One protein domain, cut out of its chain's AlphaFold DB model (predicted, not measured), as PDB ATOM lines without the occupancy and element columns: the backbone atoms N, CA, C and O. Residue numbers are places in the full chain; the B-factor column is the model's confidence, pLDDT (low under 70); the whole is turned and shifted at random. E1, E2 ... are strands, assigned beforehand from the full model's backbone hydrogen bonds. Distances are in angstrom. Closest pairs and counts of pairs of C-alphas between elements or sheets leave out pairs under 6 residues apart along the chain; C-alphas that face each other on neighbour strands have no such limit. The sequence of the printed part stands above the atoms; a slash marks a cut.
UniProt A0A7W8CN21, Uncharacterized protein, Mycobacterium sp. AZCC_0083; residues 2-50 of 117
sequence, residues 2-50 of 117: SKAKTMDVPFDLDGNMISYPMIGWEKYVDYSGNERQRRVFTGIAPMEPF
ATOM      1  N   SER A   2      13.905   7.812 -53.966       46.75
ATOM      2  CA  SER A   2      13.651   9.219 -53.624       46.75
ATOM      3  C   SER A   2      14.684  10.071 -54.361       46.75
ATOM      4  O   SER A   2      15.832   9.656 -54.517       46.75
ATOM      5  N   LYS A   3      14.275  11.229 -54.887       54.12
ATOM      6  CA  LYS A   3      15.243  12.188 -55.418       54.12
ATOM      7  C   LYS A   3      16.142  12.609 -54.258       54.12
ATOM      8  O   LYS A   3      15.634  13.040 -53.223       54.12
ATOM      9  N   ALA A   4      17.447  12.442 -54.441       66.50
ATOM     10  CA  ALA A   4      18.468  13.079 -53.627       66.50
ATOM     11  C   ALA A   4      18.077  14.547 -53.393       66.50
ATOM     12  O   ALA A   4      17.734  15.253 -54.340       66.50
ATOM     13  N   LYS A   5      18.014  14.967 -52.127       78.94
ATOM     14  CA  LYS A   5      17.624  16.329 -51.768       78.94
ATOM     15  C   LYS A   5      18.884  17.182 -51.676       78.94
ATOM     16  O   LYS A   5      19.668  16.982 -50.754       78.94
ATOM     17  N   THR A   6      19.020  18.144 -52.578       89.00
ATOM     18  CA  THR A   6      19.980  19.246 -52.479       89.00
ATOM     19  C   THR A   6      19.732  20.054 -51.208       89.00
ATOM     20  O   THR A   6      18.575  20.329 -50.858       89.00
ATOM     21  N   MET A   7      20.797  20.467 -50.525       92.38
ATOM     22  CA  MET A   7      20.705  21.362 -49.372       92.38
ATOM     23  C   MET A   7      21.787  22.431 -49.429       92.38
ATOM     24  O   MET A   7      22.934  22.134 -49.739       92.38
ATOM     25  N   ASP A   8      21.422  23.659 -49.078       93.50
ATOM     26  CA  ASP A   8      22.382  24.741 -48.894       93.50
ATOM     27  C   ASP A   8      23.142  24.546 -47.576       93.50
ATOM     28  O   ASP A   8      22.537  24.505 -46.499       93.50
ATOM     29  N   VAL A   9      24.467  24.424 -47.658       94.25
ATOM     30  CA  VAL A   9      25.355  24.180 -46.513       94.25
ATOM     31  C   VAL A   9      26.491  25.207 -46.479       94.25
ATOM     32  O   VAL A   9      26.832  25.783 -47.515       94.25
ATOM     33  N   PRO A  10      27.055  25.504 -45.297       95.19
ATOM     34  CA  PRO A  10      28.108  26.499 -45.177       95.19
ATOM     35  C   PRO A  10      29.501  25.915 -45.439       95.19
ATOM     36  O   PRO A  10      29.841  24.836 -44.952       95.19
ATOM     37  N   PHE A  11      30.322  26.702 -46.123       94.75
ATOM     38  CA  PHE A  11      31.726  26.454 -46.415       94.75
ATOM     39  C   PHE A  11      32.598  27.615 -45.918       94.75
ATOM     40  O   PHE A  11      32.142  28.762 -45.834       94.75
ATOM     41  N   ASP A  12      33.849  27.319 -45.569       92.69
ATOM     42  CA  ASP A  12      34.874  28.335 -45.326       92.69
ATOM     43  C   ASP A  12      35.459  28.892 -46.643       92.69
ATOM     44  O   ASP A  12      34.990  28.585 -47.740       92.69
ATOM     45  N   LEU A  13      36.461  29.770 -46.535       89.88
ATOM     46  CA  LEU A  13      37.122  30.368 -47.702       89.88
ATOM     47  C   LEU A  13      37.995  29.374 -48.482       89.88
ATOM     48  O   LEU A  13      38.290  29.636 -49.647       89.88
ATOM     49  N   ASP A  14      38.376  28.259 -47.860       91.75
ATOM     50  CA  ASP A  14      39.196  27.202 -48.455       91.75
ATOM     51  C   ASP A  14      38.332  26.103 -49.104       91.75
ATOM     52  O   ASP A  14      38.855  25.179 -49.725       91.75
ATOM     53  N   GLY A  15      37.002  26.218 -49.010       92.62
ATOM     54  CA  GLY A  15      36.048  25.278 -49.593       92.62
ATOM     55  C   GLY A  15      35.725  24.076 -48.707       92.62
ATOM     56  O   GLY A  15      35.091  23.136 -49.184       92.62
ATOM     57  N   ASN A  16      36.104  24.092 -47.427       95.62
ATOM     58  CA  ASN A  16      35.735  23.042 -46.480       95.62
ATOM     59  C   ASN A  16      34.344  23.296 -45.910       95.62
ATOM     60  O   ASN A  16      33.993  24.432 -45.584       95.62
ATOM     61  N   MET A  17      33.552  22.239 -45.737       95.31
ATOM     62  CA  MET A  17      32.249  22.362 -45.091       95.31
ATOM     63  C   MET A  17      32.438  22.599 -43.590       95.31
ATOM     64  O   MET A  17      33.071  21.808 -42.891       95.31
ATOM     65  N   ILE A  18      31.816  23.656 -43.076       92.75
ATOM     66  CA  ILE A  18      31.872  24.030 -41.659       92.75
ATOM     67  C   ILE A  18      30.562  23.703 -40.941       92.75
ATOM     68  O   ILE A  18      29.511  23.493 -41.544       92.75
ATOM     69  N   SER A  19      30.600  23.656 -39.611       88.56
ATOM     70  CA  SER A  19      29.439  23.247 -38.814       88.56
ATOM     71  C   SER A  19      28.373  24.327 -38.631       88.56
ATOM     72  O   SER A  19      27.220  24.004 -38.331       88.56
ATOM     73  N   TYR A  20      28.742  25.597 -38.811       86.88
ATOM     74  CA  TYR A  20      27.843  26.742 -38.720       86.88
ATOM     75  C   TYR A  20      28.208  27.806 -39.756       86.88
ATOM     76  O   TYR A  20      29.394  28.058 -39.956       86.88
ATOM     77  N   PRO A  21      27.218  28.479 -40.371       88.12
ATOM     78  CA  PRO A  21      27.490  29.546 -41.323       88.12
ATOM     79  C   PRO A  21      28.297  30.684 -40.703       88.12
ATOM     80  O   PRO A  21      27.971  31.168 -39.613       88.12
ATOM     81  N   MET A  22      29.302  31.158 -41.438       84.38
ATOM     82  CA  MET A  22      30.004  32.384 -41.081       84.38
ATOM     83  C   MET A  22      29.064  33.581 -41.201       84.38
ATOM     84  O   MET A  22      28.227  33.667 -42.103       84.38
ATOM     85  N   ILE A  23      29.195  34.504 -40.253       85.94
ATOM     86  CA  ILE A  23      28.356  35.691 -40.162       85.94
ATOM     87  C   ILE A  23      29.174  36.898 -40.607       85.94
ATOM     88  O   ILE A  23      30.152  37.256 -39.956       85.94
ATOM     89  N   GLY A  24      28.724  37.549 -41.672       82.94
ATOM     90  CA  GLY A  24      29.203  38.853 -42.101       82.94
ATOM     91  C   GLY A  24      28.230  39.976 -41.747       82.94
ATOM     92  O   GLY A  24      27.060  39.749 -41.415       82.94
ATOM     93  N   TRP A  25      28.722  41.205 -41.871       86.62
ATOM     94  CA  TRP A  25      27.918  42.421 -41.812       86.62
ATOM     95  C   TRP A  25      28.032  43.155 -43.139       86.62
ATOM     96  O   TRP A  25      29.129  43.498 -43.572       86.62
ATOM     97  N   GLU A  26      26.896  43.404 -43.774       88.62
ATOM     98  CA  GLU A  26      26.821  44.164 -45.016       88.62
ATOM     99  C   GLU A  26      26.182  45.525 -44.741       88.62
ATOM    100  O   GLU A  26      25.123  45.605 -44.109       88.62
ATOM    101  N   LYS A  27      26.827  46.592 -45.222       94.12
ATOM    102  CA  LYS A  27      26.258  47.941 -45.218       94.12
ATOM    103  C   LYS A  27      25.283  48.097 -46.383       94.12
ATOM    104  O   LYS A  27      25.602  47.717 -47.503       94.12
ATOM    105  N   TYR A  28      24.128  48.699 -46.134       92.94
ATOM    106  CA  TYR A  28      23.158  49.057 -47.169       92.94
ATOM    107  C   TYR A  28      22.518  50.412 -46.858       92.94
ATOM    108  O   TYR A  28      22.518  50.853 -45.710       92.94
ATOM    109  N   VAL A  29      21.969  51.073 -47.875       94.50
ATOM    110  CA  VAL A  29      21.202  52.313 -47.711       94.50
ATOM    111  C   VAL A  29      19.718  51.962 -47.726       94.50
ATOM    112  O   VAL A  29      19.253  51.288 -48.645       94.50
ATOM    113  N   ASP A  30      18.981  52.354 -46.686       93.75
ATOM    114  CA  ASP A  30      17.535  52.128 -46.624       93.75
ATOM    115  C   ASP A  30      16.760  53.085 -47.549       93.75
ATOM    116  O   ASP A  30      17.306  54.038 -48.102       93.75
ATOM    117  N   TYR A  31      15.459  52.841 -47.731       92.81
ATOM    118  CA  TYR A  31      14.604  53.668 -48.597       92.81
ATOM    119  C   TYR A  31      14.502  55.139 -48.154       92.81
ATOM    120  O   TYR A  31      14.031  55.975 -48.920       92.81
ATOM    121  N   SER A  32      14.930  55.462 -46.931       95.00
ATOM    122  CA  SER A  32      14.980  56.823 -46.394       95.00
ATOM    123  C   SER A  32      16.372  57.457 -46.515       95.00
ATOM    124  O   SER A  32      16.578  58.555 -46.005       95.00
ATOM    125  N   GLY A  33      17.320  56.793 -47.185       95.31
ATOM    126  CA  GLY A  33      18.674  57.295 -47.409       95.31
ATOM    127  C   GLY A  33      19.641  57.077 -46.243       95.31
ATOM    128  O   GLY A  33      20.745  57.616 -46.280       95.31
ATOM    129  N   ASN A  34      19.273  56.306 -45.213       95.62
ATOM    130  CA  ASN A  34      20.156  56.068 -44.069       95.62
ATOM    131  C   ASN A  34      21.050  54.847 -44.298       95.62
ATOM    132  O   ASN A  34      20.578  53.800 -44.741       95.62
ATOM    133  N   GLU A  35      22.320  54.948 -43.903       96.00
ATOM    134  CA  GLU A  35      23.224  53.797 -43.860       96.00
ATOM    135  C   GLU A  35      22.834  52.861 -42.704       96.00
ATOM    136  O   GLU A  35      22.690  53.265 -41.547       96.00
ATOM    137  N   ARG A  36      22.651  51.583 -43.026       95.06
ATOM    138  CA  ARG A  36      22.278  50.501 -42.116       95.06
ATOM    139  C   ARG A  36      23.228  49.328 -42.301       95.06
ATOM    140  O   ARG A  36      23.930  49.229 -43.302       95.06
ATOM    141  N   GLN A  37      23.222  48.414 -41.337       93.56
ATOM    142  CA  GLN A  37      23.939  47.148 -41.429       93.56
ATOM    143  C   GLN A  37      22.961  45.993 -41.273       93.56
ATOM    144  O   GLN A  37      22.080  46.034 -40.412       93.56
ATOM    145  N   ARG A  38      23.124  44.952 -42.089       89.88
ATOM    146  CA  ARG A  38      22.403  43.687 -41.931       89.88
ATOM    147  C   ARG A  38      23.372  42.529 -41.779       89.88
ATOM    148  O   ARG A  38      24.471  42.536 -42.333       89.88
ATOM    149  N   ARG A  39      22.922  41.524 -41.035       86.69
ATOM    150  CA  ARG A  39      23.617  40.252 -40.897       86.69
ATOM    151  C   ARG A  39      23.470  39.469 -42.201       86.69
ATOM    152  O   ARG A  39      22.347  39.264 -42.656       86.69
ATOM    153  N   VAL A  40      24.582  39.022 -42.769       83.88
ATOM    154  CA  VAL A  40      24.609  38.143 -43.947       83.88
ATOM    155  C   VAL A  40      25.325  36.845 -43.598       83.88
ATOM    156  O   VAL A  40      26.249  36.846 -42.786       83.88
ATOM    157  N   PHE A  41      24.886  35.732 -44.176       83.44
ATOM    158  CA  PHE A  41      25.595  34.463 -44.055       83.44
ATOM    159  C   PHE A  41      26.493  34.282 -45.272       83.44
ATOM    160  O   PHE A  41      26.014  34.287 -46.404       83.44
ATOM    161  N   THR A  42      27.792  34.170 -45.038       80.69
ATOM    162  CA  THR A  42      28.799  34.017 -46.092       80.69
ATOM    163  C   THR A  42      29.168  32.551 -46.264       80.69
ATOM    164  O   THR A  42      29.189  31.809 -45.283       80.69
ATOM    165  N   GLY A  43      29.485  32.150 -47.497       87.19
ATOM    166  CA  GLY A  43      29.955  30.793 -47.789       87.19
ATOM    167  C   GLY A  43      28.854  29.733 -47.836       87.19
ATOM    168  O   GLY A  43      29.163  28.554 -47.792       87.19
ATOM    169  N   ILE A  44      27.572  30.107 -47.906       91.94
ATOM    170  CA  ILE A  44      26.494  29.129 -48.111       91.94
ATOM    171  C   ILE A  44      26.422  28.759 -49.597       91.94
ATOM    172  O   ILE A  44      26.282  29.647 -50.438       91.94
ATOM    173  N   ALA A  45      26.482  27.464 -49.907       91.56
ATOM    174  CA  ALA A  45      26.366  26.937 -51.264       91.56
ATOM    175  C   ALA A  45      25.538  25.636 -51.296       91.56
ATOM    176  O   ALA A  45      25.527  24.900 -50.304       91.56
ATOM    177  N   PRO A  46      24.853  25.330 -52.415       93.25
ATOM    178  CA  PRO A  46      24.111  24.084 -52.560       93.25
ATOM    179  C   PRO A  46      25.063  22.890 -52.610       93.25
ATOM    180  O   PRO A  46      26.068  22.903 -53.321       93.25
ATOM    181  N   MET A  47      24.703  21.830 -51.895       93.50
ATOM    182  CA  MET A  47      25.404  20.556 -51.895       93.50
ATOM    183  C   MET A  47      24.451  19.442 -52.319       93.50
ATOM    184  O   MET A  47      23.385  19.238 -51.729       93.50
ATOM    185  N   GLU A  48      24.858  18.723 -53.361       92.56
ATOM    186  CA  GLU A  48      24.220  17.492 -53.820       92.56
ATOM    187  C   GLU A  48      24.867  16.279 -53.144       92.56
ATOM    188  O   GLU A  48      26.045  16.333 -52.771       92.56
ATOM    189  N   PRO A  49      24.152  15.150 -53.017       93.44
ATOM    190  CA  PRO A  49      24.787  13.891 -52.665       93.44
ATOM    191  C   PRO A  49      25.908  13.549 -53.644       93.44
ATOM    192  O   PRO A  49      25.738  13.631 -54.861       93.44
ATOM    193  N   PHE A  50      27.041  13.133 -53.098       93.31
ATOM    194  CA  PHE A  50      28.231  12.784 -53.859       93.31
ATOM    195  C   PHE A  50      28.793  11.445 -53.372       93.31
ATOM    196  O   PHE A  50      28.379  10.913 -52.341       93.31
TER     197      PHE A  50
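This is residues 2 to 50 of the 117 residues of an uncharacterized protein of Mycobacterium sp. AZCC_0083 (UniProt A0A7W8CN21). A long two-stranded hairpin, E2 and E3, runs along the longest axis; from its open end E3 runs on into E4, which pairs with E1 in a shorter two-stranded ribbon. The 49 printed residues include four named strands, in the order E1, E2, E3, E4, and no named helix: all strand, with 24 residues, under half, in named elements. Both sheets are antiparallel. The whole is extended and flat, with a radius of gyration of the C-alphas of 15.3 A and spans of 48 by 26 by 13 A.

E2, residues 22 to 29, is 22.8 A long and begins at C-alpha 22 (30.004, 32.384, -41.081). E3, residues 35 to 42, is 20.7 A long and bends by 52 degrees at residue 39. E1, residues 7 to 10, measures 9.9 A; E4, residues 44 to 47, measures 9.4 A and ends at C-alpha 47 (25.404, 20.556, -51.895).

In the hairpin, E2 and E3 are antiparallel at 152 degrees, with N 24 and O 40 within hydrogen-bond range at 2.8 A. E3 runs on into E4 at 29 degrees. E1 and E4 are antiparallel at 137 degrees, with N 47 and O 7 at 2.8 A. E2 and E4 are apart.

The farthest C-alphas, of Ser 2 and Gly 33, are 48.7 A apart. The printed part has no cut. The link from E1 to E2 is long, 11 residues. Residues 2 to 4 have pLDDT under 70.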